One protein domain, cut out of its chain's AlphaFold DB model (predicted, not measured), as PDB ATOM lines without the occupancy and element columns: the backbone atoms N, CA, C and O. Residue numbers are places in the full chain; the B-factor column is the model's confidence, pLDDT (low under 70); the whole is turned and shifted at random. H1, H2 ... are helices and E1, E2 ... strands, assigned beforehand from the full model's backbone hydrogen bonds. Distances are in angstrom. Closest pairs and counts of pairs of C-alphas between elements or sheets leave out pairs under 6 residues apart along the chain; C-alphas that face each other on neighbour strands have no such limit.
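AT A GLANCE: This is residues 4 to 85 of the 110 residues of an uncharacterized protein of Rhizobium sp. PEPV16 (UniProt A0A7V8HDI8). A twisted sheet of five strands, E3 to E7, makes one end of a loose body, and a small two-strand hairpin, E1 and E2, lies well away from it at the other end. A long link with no named element, residues 20 to 38, runs through the middle between them and leads to one short helix, H1, which lies beyond the start of edge strand E3 and does not cover the sheet. The printed part has 82 residues, with one named helix and seven named strands in the order E1 E2 H1 E3 E4 E5 E6 E7; the class is mixed, helices and strands, and under half of the residues are in named elements. The large sheet has the order E3 - E4 - E5 - E6 - E7, all antiparallel, and the small one is E1 - E2, also antiparallel. The radius of gyration of the C-alphas is 15.8 A, and they span 42 by 35 by 21 A.

IN THESE COORDINATES: Find C-alpha 50 at (48.977, 45.772, -9.134); there E3 begins, and it runs through residues 50 to 53, 10.6 A from first to last C-alpha. Next look at E4, residues 59 to 63, 12.2 A long, and E5, residues 67 to 71, 13.0 A long. E6, residues 77 to 79, and E7, residues 82 to 84, are shorter; E7 ends at C-alpha 84, at (30.417, 46.068, 0.111). Before the sheet in the sequence, H1 takes residues 39 to 46, 10.7 A from first to last C-alpha. For the small hairpin go to C-alpha 4 at (60.159, 40.820, 2.169), where E1, residues 4 to 6, begins; its partner E2 is residues 17 to 19.

HOW THE PARTS SIT: Begin with the large sheet, a meander, each strand the antiparallel neighbour of the one before. E3 and E7 are its edge strands, and E4, E5 and E6 are inner strands. The hairpin of E4 and E5 has directions 158 degrees apart; look for N 61 and O 69, 2.8 A apart and within hydrogen-bond range, and for N 69 and O 61, also 2.8 A. On one side of it, the hairpin of E3 and E4 has N 52 and O 60 at 2.9 A and N 60 and O 52 at 2.8 A. On the other side, in the hairpin of E5 and E6, N 70 and O 78 are 2.9 A apart, and in the hairpin of E6 and E7, N 84 and O 77 are 2.8 A apart. From edge to edge the strands' lines turn by 65 degrees, while the way across the sheet turns by 6 degrees. H1 is not on this sheet; the closest C-alphas of H1 and E4 are those of Phe 46 and Asp 63, 7.5 A apart. In H1 every O i to N i+4 pair is within hydrogen-bond range. Farther out, E1 and E2 form a hairpin, with N 5 and O 18 at 2.9 A and N 18 and O 5 at 2.8 A. E1 and E2 are apart from each of the five strands of the large sheet, and E1 is also apart from H1.

THE WHOLE: The C-alphas farthest apart are those of Leu 9 and Gly 81, at 45.3 A. The printed part, residues 4 to 85, has no cut. The link from E2 to H1 is long, with 19 residues, and the link from E1 to E2 is short, with 10; the links from H1 to E3 and from strand to strand in the large sheet are tight. The mean pLDDT of the printed part is 89.9, and no printed residue is under 70 in this model.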
ATOM      1  N   LEU A   4      60.748  41.716   1.177       85.06
ATOM      2  CA  LEU A   4      60.159  40.820   2.169       85.06
ATOM      3  C   LEU A   4      61.265  39.979   2.801       85.06
ATOM      4  O   LEU A   4      62.012  39.304   2.096       85.06
ATOM      5  N   GLU A   5      61.346  40.006   4.125       89.81
ATOM      6  CA  GLU A   5      62.390  39.327   4.885       89.81
ATOM      7  C   GLU A   5      61.775  38.293   5.838       89.81
ATOM      8  O   GLU A   5      60.943  38.654   6.679       89.81
ATOM      9  N   PRO A   6      62.154  37.008   5.741       89.44
ATOM     10  CA  PRO A   6      61.719  35.999   6.696       89.44
ATOM     11  C   PRO A   6      62.380  36.223   8.055       89.44
ATOM     12  O   PRO A   6      63.586  36.463   8.150       89.44
ATOM     13  N   VAL A   7      61.607  36.081   9.128       90.44
ATOM     14  CA  VAL A   7      62.138  36.145  10.492       90.44
ATOM     15  C   VAL A   7      62.748  34.799  10.860       90.44
ATOM     16  O   VAL A   7      62.079  33.766  10.839       90.44
ATOM     17  N   LYS A   8      64.042  34.821  11.191       90.62
ATOM     18  CA  LYS A   8      64.852  33.621  11.462       90.62
ATOM     19  C   LYS A   8      65.140  33.357  12.940       90.62
ATOM     20  O   LYS A   8      65.843  32.405  13.256       90.62
ATOM     21  N   LEU A   9      64.634  34.201  13.838       88.56
ATOM     22  CA  LEU A   9      64.885  34.101  15.274       88.56
ATOM     23  C   LEU A   9      63.606  34.349  16.076       88.56
ATOM     24  O   LEU A   9      62.828  35.249  15.767       88.56
ATOM     25  N   GLY A  10      63.441  33.589  17.160       87.19
ATOM     26  CA  GLY A  10      62.338  33.738  18.107       87.19
ATOM     27  C   GLY A  10      61.159  32.778  17.881       87.19
ATOM     28  O   GLY A  10      61.235  31.861  17.062       87.19
ATOM     29  N   PRO A  11      60.053  32.958  18.626       82.06
ATOM     30  CA  PRO A  11      58.946  31.995  18.690       82.06
ATOM     31  C   PRO A  11      58.141  31.844  17.391       82.06
ATOM     32  O   PRO A  11      57.310  30.942  17.290       82.06
ATOM     33  N   THR A  12      58.330  32.767  16.449       82.69
ATOM     34  CA  THR A  12      57.653  32.858  15.146       82.69
ATOM     35  C   THR A  12      58.615  32.636  13.977       82.69
ATOM     36  O   THR A  12      58.305  32.978  12.837       82.69
ATOM     37  N   THR A  13      59.781  32.046  14.251       84.94
ATOM     38  CA  THR A  13      60.751  31.670  13.218       84.94
ATOM     39  C   THR A  13      60.082  30.830  12.129       84.94
ATOM     40  O   THR A  13      59.273  29.954  12.433       84.94
ATOM     41  N   ASP A  14      60.402  31.137  10.871       79.88
ATOM     42  CA  ASP A  14      59.883  30.484   9.656       79.88
ATOM     43  C   ASP A  14      58.365  30.597   9.424       79.88
ATOM     44  O   ASP A  14      57.853  30.073   8.437       79.88
ATOM     45  N   ILE A  15      57.648  31.333  10.278       85.38
ATOM     46  CA  ILE A  15      56.208  31.600  10.137       85.38
ATOM     47  C   ILE A  15      55.879  33.099  10.094       85.38
ATOM     48  O   ILE A  15      54.710  33.479  10.123       85.38
ATOM     49  N   GLU A  16      56.896  33.959  10.034       88.56
ATOM     50  CA  GLU A  16      56.756  35.413   9.992       88.56
ATOM     51  C   GLU A  16      57.592  36.001   8.846       88.56
ATOM     52  O   GLU A  16      58.765  35.666   8.665       88.56
ATOM     53  N   LEU A  17      56.971  36.909   8.090       88.81
ATOM     54  CA  LEU A  17      57.597  37.736   7.062       88.81
ATOM     55  C   LEU A  17      57.476  39.204   7.472       88.81
ATOM     56  O   LEU A  17      56.432  39.634   7.962       88.81
ATOM     57  N   ARG A  18      58.526  39.988   7.232       87.50
ATOM     58  CA  ARG A  18      58.567  41.425   7.514       87.50
ATOM     59  C   ARG A  18      58.796  42.228   6.249       87.50
ATOM     60  O   ARG A  18      59.479  41.792   5.333       87.50
ATOM     61  N   LEU A  19      58.257  43.440   6.249       86.19
ATOM     62  CA  LEU A  19      58.544  44.474   5.266       86.19
ATOM     63  C   LEU A  19      58.861  45.743   6.041       86.19
ATOM     64  O   LEU A  19      57.964  46.353   6.624       86.19
ATOM     65  N   ALA A  20      60.132  46.130   6.074       81.62
ATOM     66  CA  ALA A  20      60.537  47.355   6.743       81.62
ATOM     67  C   ALA A  20      59.982  48.589   6.006       81.62
ATOM     68  O   ALA A  20      60.080  48.709   4.781       81.62
ATOM     69  N   GLY A  21      59.416  49.529   6.765       77.19
ATOM     70  CA  GLY A  21      58.929  50.810   6.253       77.19
ATOM     71  C   GLY A  21      57.548  51.186   6.784       77.19
ATOM     72  O   GLY A  21      56.776  50.341   7.222       77.19
ATOM     73  N   ARG A  22      57.233  52.484   6.737       70.00
ATOM     74  CA  ARG A  22      55.947  53.027   7.215       70.00
ATOM     75  C   ARG A  22      54.827  52.967   6.169       70.00
ATOM     76  O   ARG A  22      53.663  53.008   6.531       70.00
ATOM     77  N   ASN A  23      55.188  52.827   4.891       73.44
ATOM     78  CA  ASN A  23      54.269  52.903   3.747       73.44
ATOM     79  C   ASN A  23      54.255  51.598   2.921       73.44
ATOM     80  O   ASN A  23      54.182  51.620   1.689       73.44
ATOM     81  N   GLY A  24      54.377  50.451   3.595       74.75
ATOM     82  CA  GLY A  24      54.272  49.131   2.974       74.75
ATOM     83  C   GLY A  24      52.819  48.764   2.666       74.75
ATOM     84  O   GLY A  24      51.921  49.063   3.446       74.75
ATOM     85  N   ARG A  25      52.583  48.106   1.531       82.56
ATOM     86  CA  ARG A  25      51.287  47.516   1.171       82.56
ATOM     87  C   ARG A  25      51.516  46.055   0.835       82.56
ATOM     88  O   ARG A  25      52.457  45.745   0.108       82.56
ATOM     89  N   TRP A  26      50.667  45.196   1.375       85.81
ATOM     90  CA  TRP A  26      50.722  43.762   1.151       85.81
ATOM     91  C   TRP A  26      49.433  43.341   0.477       85.81
ATOM     92  O   TRP A  26      48.350  43.708   0.929       85.81
ATOM     93  N   ILE A  27      49.564  42.567  -0.591       88.00
ATOM     94  CA  ILE A  27      48.444  41.847  -1.177       88.00
ATOM     95  C   ILE A  27      48.773  40.379  -0.988       88.00
ATOM     96  O   ILE A  27      49.781  39.895  -1.498       88.00
ATOM     97  N   VAL A  28      47.956  39.697  -0.194       88.31
ATOM     98  CA  VAL A  28      48.128  38.276   0.092       88.31
ATOM     99  C   VAL A  28      47.071  37.524  -0.698       88.31
ATOM    100  O   VAL A  28      45.878  37.769  -0.529       88.31
ATOM    101  N   ARG A  29      47.514  36.619  -1.571       88.38
ATOM    102  CA  ARG A  29      46.643  35.705  -2.309       88.38
ATOM    103  C   ARG A  29      46.823  34.307  -1.744       88.38
ATOM    104  O   ARG A  29      47.942  33.812  -1.650       88.38
ATOM    105  N   LEU A  30      45.707  33.696  -1.378       86.12
ATOM    106  CA  LEU A  30      45.632  32.279  -1.063       86.12
ATOM    107  C   LEU A  30      44.974  31.593  -2.257       86.12
ATOM    108  O   LEU A  30      43.995  32.110  -2.798       86.12
ATOM    109  N   SER A  31      45.527  30.462  -2.670       83.44
ATOM    110  CA  SER A  31      44.931  29.601  -3.688       83.44
ATOM    111  C   SER A  31      44.973  28.157  -3.203       83.44
ATOM    112  O   SER A  31      45.653  27.842  -2.222       83.44
ATOM    113  N   ASP A  32      44.218  27.294  -3.864       82.12
ATOM    114  CA  ASP A  32      44.223  25.861  -3.613       82.12
ATOM    115  C   ASP A  32      45.078  25.121  -4.656       82.12
ATOM    116  O   ASP A  32      45.212  25.557  -5.799       82.12
ATOM    117  N   LEU A  33      45.650  23.983  -4.254       77.50
ATOM    118  CA  LEU A  33      46.500  23.153  -5.120       77.50
ATOM    119  C   LEU A  33      45.743  22.506  -6.292       77.50
ATOM    120  O   LEU A  33      46.374  21.954  -7.180       77.50
ATOM    121  N   GLY A  34      44.405  22.482  -6.276       81.69
ATOM    122  CA  GLY A  34      43.617  21.936  -7.385       81.69
ATOM    123  C   GLY A  34      43.402  22.957  -8.502       81.69
ATOM    124  O   GLY A  34      43.252  22.588  -9.666       81.69
ATOM    125  N   ARG A  35      43.382  24.239  -8.140       81.62
ATOM    126  CA  ARG A  35      43.221  25.378  -9.041       81.62
ATOM    127  C   ARG A  35      44.533  25.805  -9.682       81.62
ATOM    128  O   ARG A  35      44.526  26.190 -10.849       81.62
ATOM    129  N   GLU A  36      45.626  25.759  -8.929       84.06
ATOM    130  CA  GLU A  36      46.967  26.061  -9.432       84.06
ATOM    131  C   GLU A  36      47.693  24.757  -9.775       84.06
ATOM    132  O   GLU A  36      47.723  23.841  -8.961       84.06
ATOM    133  N   VAL A  37      48.294  24.663 -10.966       79.31
ATOM    134  CA  VAL A  37      49.094  23.480 -11.349       79.31
ATOM    135  C   VAL A  37      50.324  23.357 -10.441       79.31
ATOM    136  O   VAL A  37      50.663  22.273  -9.973       79.31
ATOM    137  N   ASP A  38      50.966  24.492 -10.181       86.62
ATOM    138  CA  ASP A  38      52.148  24.660  -9.347       86.62
ATOM    139  C   ASP A  38      52.291  26.141  -8.932       86.62
ATOM    140  O   ASP A  38      51.443  26.993  -9.230       86.62
ATOM    141  N   LEU A  39      53.368  26.458  -8.208       88.12
ATOM    142  CA  LEU A  39      53.666  27.834  -7.798       88.12
ATOM    143  C   LEU A  39      53.971  28.752  -8.989       88.12
ATOM    144  O   LEU A  39      53.667  29.942  -8.912       88.12
ATOM    145  N   ASP A  40      54.524  28.217 -10.077       89.62
ATOM    146  CA  ASP A  40      54.860  28.991 -11.273       89.62
ATOM    147  C   ASP A  40      53.585  29.436 -12.001       89.62
ATOM    148  O   ASP A  40      53.466  30.593 -12.407       89.62
ATOM    149  N   GLY A  41      52.579  28.562 -12.085       88.31
ATOM    150  CA  GLY A  41      51.247  28.879 -12.587       88.31
ATOM    151  C   GLY A  41      50.563  29.966 -11.758       88.31
ATOM    152  O   GLY A  41      50.048  30.938 -12.320       88.31
ATOM    153  N   MET A  42      50.643  29.866 -10.426       90.94
ATOM    154  CA  MET A  42      50.121  30.899  -9.528       90.94
ATOM    155  C   MET A  42      50.852  32.235  -9.729       90.94
ATOM    156  O   MET A  42      50.215  33.289  -9.823       90.94
ATOM    157  N   GLN A  43      52.184  32.210  -9.827       91.50
ATOM    158  CA  GLN A  43      52.988  33.403 -10.077       91.50
ATOM    159  C   GLN A  43      52.623  34.045 -11.419       91.50
ATOM    160  O   GLN A  43      52.409  35.256 -11.473       91.50
ATOM    161  N   ALA A  44      52.521  33.253 -12.487       91.19
ATOM    162  CA  ALA A  44      52.177  33.728 -13.821       91.19
ATOM    163  C   ALA A  44      50.783  34.370 -13.848       91.19
ATOM    164  O   ALA A  44      50.621  35.460 -14.399       91.19
ATOM    165  N   ARG A  45      49.794  33.746 -13.194       89.88
ATOM    166  CA  ARG A  45      48.428  34.276 -13.085       89.88
ATOM    167  C   ARG A  45      48.407  35.656 -12.437       89.88
ATOM    168  O   ARG A  45      47.754  36.561 -12.948       89.88
ATOM    169  N   PHE A  46      49.120  35.824 -11.324       92.75
ATOM    170  CA  PHE A  46      49.140  37.073 -10.559       92.75
ATOM    171  C   PHE A  46      50.273  38.030 -10.950       92.75
ATOM    172  O   PHE A  46      50.435  39.063 -10.305       92.75
ATOM    173  N   ALA A  47      51.010  37.765 -12.032       93.25
ATOM    174  CA  ALA A  47      52.107  38.620 -12.486       93.25
ATOM    175  C   ALA A  47      51.656  40.052 -12.836       93.25
ATOM    176  O   ALA A  47      52.438  40.994 -12.729       93.25
ATOM    177  N   THR A  48      50.391  40.228 -13.230       93.81
ATOM    178  CA  THR A  48      49.802  41.539 -13.555       93.81
ATOM    179  C   THR A  48      49.077  42.194 -12.376       93.81
ATOM    180  O   THR A  48      48.525  43.287 -12.531       93.81
ATOM    181  N   LEU A  49      49.045  41.545 -11.206       95.12
ATOM    182  CA  LEU A  49      48.431  42.092 -10.000       95.12
ATOM    183  C   LEU A  49      49.152  43.379  -9.598       95.12
ATOM    184  O   LEU A  49      50.366  43.402  -9.394       95.12
ATOM    185  N   SER A  50      48.403  44.466  -9.463       94.44
ATOM    186  CA  SER A  50      48.977  45.772  -9.134       94.44
ATOM    187  C   SER A  50      48.064  46.575  -8.223       94.44
ATOM    188  O   SER A  50      46.849  46.381  -8.214       94.44
ATOM    189  N   ALA A  51      48.652  47.493  -7.454       94.12
ATOM    190  CA  ALA A  51      47.902  48.387  -6.585       94.12
ATOM    191  C   ALA A  51      48.475  49.804  -6.566       94.12
ATOM    192  O   ALA A  51      49.661  50.030  -6.305       94.12
ATOM    193  N   ARG A  52      47.600  50.789  -6.728       94.25
ATOM    194  CA  ARG A  52      47.929  52.218  -6.673       94.25
ATOM    195  C   ARG A  52      46.906  52.959  -5.826       94.25
ATOM    196  O   ARG A  52      45.794  52.475  -5.667       94.25
ATOM    197  N   ARG A  53      47.282  54.119  -5.298       93.38
ATOM    198  CA  ARG A  53      46.284  55.074  -4.808       93.38
ATOM    199  C   ARG A  53      45.831  55.966  -5.964       93.38
ATOM    200  O   ARG A  53      46.587  56.128  -6.928       93.38
ATOM    201  N   ASP A  54      44.602  56.453  -5.915       93.75
ATOM    202  CA  ASP A  54      44.168  57.594  -6.722       93.75
ATOM    203  C   ASP A  54      44.383  58.917  -5.970       93.75
ATOM    204  O   ASP A  54      45.073  58.950  -4.945       93.75
ATOM    205  N   GLU A  55      43.887  60.010  -6.549       91.75
ATOM    206  CA  GLU A  55      44.053  61.371  -6.032       91.75
ATOM    207  C   GLU A  55      43.182  61.607  -4.791       91.75
ATOM    208  O   GLU A  55      43.545  62.385  -3.912       91.75
ATOM    209  N   GLU A  56      42.080  60.869  -4.683       90.31
ATOM    210  CA  GLU A  56      41.112  60.894  -3.591       90.31
ATOM    211  C   GLU A  56      41.494  59.971  -2.423       90.31
ATOM    212  O   GLU A  56      40.784  59.911  -1.421       90.31
ATOM    213  N   GLY A  57      42.615  59.255  -2.534       90.88
ATOM    214  CA  GLY A  57      43.162  58.413  -1.474       90.88
ATOM    215  C   GLY A  57      42.693  56.957  -1.499       90.88
ATOM    216  O   GLY A  57      43.267  56.132  -0.778       90.88
ATOM    217  N   ALA A  58      41.755  56.577  -2.368       95.69
ATOM    218  CA  ALA A  58      41.300  55.199  -2.490       95.69
ATOM    219  C   ALA A  58      42.403  54.292  -3.059       95.69
ATOM    220  O   ALA A  58      43.217  54.674  -3.904       95.69
ATOM    221  N   LEU A  59      42.451  53.045  -2.588       95.75
ATOM    222  CA  LEU A  59      43.366  52.025  -3.090       95.75
ATOM    223  C   LEU A  59      42.696  51.270  -4.243       95.75
ATOM    224  O   LEU A  59      41.744  50.518  -4.048       95.75
ATOM    225  N   ILE A  60      43.232  51.427  -5.447       97.19
ATOM    226  CA  ILE A  60      42.792  50.720  -6.648       97.19
ATOM    227  C   ILE A  60      43.704  49.516  -6.869       97.19
ATOM    228  O   ILE A  60      44.911  49.679  -7.067       97.19
ATOM    229  N   VAL A  61      43.116  48.322  -6.884       97.06
ATOM    230  CA  VAL A  61      43.783  47.053  -7.188       97.06
ATOM    231  C   VAL A  61      43.298  46.550  -8.545       97.06
ATOM    232  O   VAL A  61      42.096  46.461  -8.778       97.06
ATOM    233  N   SER A  62      44.225  46.230  -9.448       97.00
ATOM    234  CA  SER A  62      43.907  45.497 -10.681       97.00
ATOM    235  C   SER A  62      44.247  44.034 -10.445       97.00
ATOM    236  O   SER A  62      45.423  43.676 -10.439       97.00
ATOM    237  N   ASP A  63      43.230  43.221 -10.179       95.25
ATOM    238  CA  ASP A  63      43.357  41.805  -9.838       95.25
ATOM    239  C   ASP A  63      42.929  40.935 -11.037       95.25
ATOM    240  O   ASP A  63      41.872  41.188 -11.615       95.25
ATOM    241  N   PRO A  64      43.707  39.917 -11.440       93.69
ATOM    242  CA  PRO A  64      43.346  39.018 -12.540       93.69
ATOM    243  C   PRO A  64      42.015  38.281 -12.352       93.69
ATOM    244  O   PRO A  64      41.377  37.924 -13.338       93.69
ATOM    245  N   ASP A  65      41.600  38.040 -11.107       92.12
ATOM    246  CA  ASP A  65      40.372  37.302 -10.810       92.12
ATOM    247  C   ASP A  65      39.150  38.215 -10.736       92.12
ATOM    248  O   ASP A  65      38.061  37.808 -11.127       92.12
ATOM    249  N   TYR A  66      39.325  39.437 -10.233       94.19
ATOM    250  CA  TYR A  66      38.220  40.360  -9.942       94.19
ATOM    251  C   TYR A  66      38.169  41.579 -10.875       94.19
ATOM    252  O   TYR A  66      37.251  42.398 -10.801       94.19
ATOM    253  N   GLY A  67      39.170  41.749 -11.738       96.00
ATOM    254  CA  GLY A  67      39.383  42.975 -12.494       96.00
ATOM    255  C   GLY A  67      39.742  44.148 -11.578       96.00
ATOM    256  O   GLY A  67      40.538  44.026 -10.645       96.00
ATOM    257  N   ARG A  68      39.171  45.323 -11.855       97.38
ATOM    258  CA  ARG A  68      39.393  46.519 -11.035       97.38
ATOM    259  C   ARG A  68      38.582  46.442  -9.739       97.38
ATOM    260  O   ARG A  68      37.353  46.474  -9.778       97.38
ATOM    261  N   VAL A  69      39.283  46.470  -8.612       97.88
ATOM    262  CA  VAL A  69      38.731  46.583  -7.258       97.88
ATOM    263  C   VAL A  69      39.127  47.935  -6.665       97.88
ATOM    264  O   VAL A  69      40.290  48.329  -6.734       97.88
ATOM    265  N   VAL A  70      38.170  48.658  -6.088       97.62
ATOM    266  CA  VAL A  70      38.394  49.951  -5.426       97.62
ATOM    267  C   VAL A  70      38.102  49.800  -3.939       97.62
ATOM    268  O   VAL A  70      36.987  49.438  -3.576       97.62
ATOM    269  N   PHE A  71      39.098  50.073  -3.101       96.69
ATOM    270  CA  PHE A  71      38.979  50.136  -1.646       96.69
ATOM    271  C   PHE A  71      39.012  51.607  -1.220       96.69
ATOM    272  O   PHE A  71      40.056  52.254  -1.312       96.69
ATOM    273  N   GLU A  72      37.872  52.138  -0.788       96.56
ATOM    274  CA  GLU A  72      37.742  53.513  -0.296       96.56
ATOM    275  C   GLU A  72      38.306  53.652   1.131       96.56
ATOM    276  O   GLU A  72      38.505  52.663   1.842       96.56
ATOM    277  N   GLU A  73      38.589  54.885   1.560       94.25
ATOM    278  CA  GLU A  73      39.185  55.156   2.881       94.25
ATOM    279  C   GLU A  73      38.269  54.778   4.054       94.25
ATOM    280  O   GLU A  73      38.757  54.445   5.133       94.25
ATOM    281  N   ASP A  74      36.953  54.772   3.836       93.81
ATOM    282  CA  ASP A  74      35.944  54.362   4.821       93.81
ATOM    283  C   ASP A  74      35.787  52.829   4.930       93.81
ATOM    284  O   ASP A  74      34.984  52.332   5.722       93.81
ATOM    285  N   GLY A  75      36.549  52.067   4.138       93.06
ATOM    286  CA  GLY A  75      36.477  50.611   4.063       93.06
ATOM    287  C   GLY A  75      35.412  50.074   3.102       93.06
ATOM    288  O   GLY A  75      35.274  48.854   2.991       93.06
ATOM    289  N   THR A  76      34.673  50.932   2.390       96.31
ATOM    290  CA  THR A  76      33.789  50.517   1.295       96.31
ATOM    291  C   THR A  76      34.614  49.894   0.166       96.31
ATOM    292  O   THR A  76      35.620  50.449  -0.276       96.31
ATOM    293  N   VAL A  77      34.172  48.742  -0.343       97.00
ATOM    294  CA  VAL A  77      34.826  48.031  -1.451       97.00
ATOM    295  C   VAL A  77      33.892  47.947  -2.651       97.00
ATOM    296  O   VAL A  77      32.727  47.574  -2.509       97.00
ATOM    297  N   ARG A  78      34.402  48.254  -3.848       97.25
ATOM    298  CA  ARG A  78      33.662  48.148  -5.115       97.25
ATOM    299  C   ARG A  78      34.402  47.276  -6.113       97.25
ATOM    300  O   ARG A  78      35.557  47.549  -6.428       97.25
ATOM    301  N   ALA A  79      33.724  46.267  -6.642       97.50
ATOM    302  CA  ALA A  79      34.252  45.368  -7.666       97.50
ATOM    303  C   ALA A  79      33.105  44.667  -8.387       97.50
ATOM    304  O   ALA A  79      32.069  44.409  -7.778       97.50
ATOM    305  N   GLU A  80      33.289  44.340  -9.667       96.75
ATOM    306  CA  GLU A  80      32.344  43.505 -10.433       96.75
ATOM    307  C   GLU A  80      30.879  43.990 -10.356       96.75
ATOM    308  O   GLU A  80      29.949  43.200 -10.227       96.75
ATOM    309  N   GLY A  81      30.665  45.312 -10.362       95.38
ATOM    310  CA  GLY A  81      29.329  45.917 -10.248       95.38
ATOM    311  C   GLY A  81      28.682  45.821  -8.858       95.38
ATOM    312  O   GLY A  81      27.522  46.192  -8.700       95.38
ATOM    313  N   ARG A  82      29.416  45.348  -7.847       95.75
ATOM    314  CA  ARG A  82      28.966  45.179  -6.460       95.75
ATOM    315  C   ARG A  82      29.620  46.204  -5.540       95.75
ATOM    316  O   ARG A  82      30.705  46.716  -5.825       95.75
ATOM    317  N   ILE A  83      28.955  46.477  -4.420       96.56
ATOM    318  CA  ILE A  83      29.442  47.357  -3.357       96.56
ATOM    319  C   ILE A  83      29.308  46.611  -2.029       96.56
ATOM    320  O   ILE A  83      28.230  46.121  -1.705       96.56
ATOM    321  N   LEU A  84      30.397  46.543  -1.268       95.44
ATOM    322  CA  LEU A  84      30.417  46.068   0.111       95.44
ATOM    323  C   LEU A  84      30.701  47.261   1.018       95.44
ATOM    324  O   LEU A  84      31.785  47.836   0.948       95.44
ATOM    325  N   ARG A  85      29.744  47.633   1.869       95.88
ATOM    326  CA  ARG A  85      29.924  48.694   2.866       95.88
ATOM    327  C   ARG A  85      30.025  48.068   4.250       95.88
ATOM    328  O   ARG A  85      29.108  47.336   4.607       95.88
TER     329      ARG A  85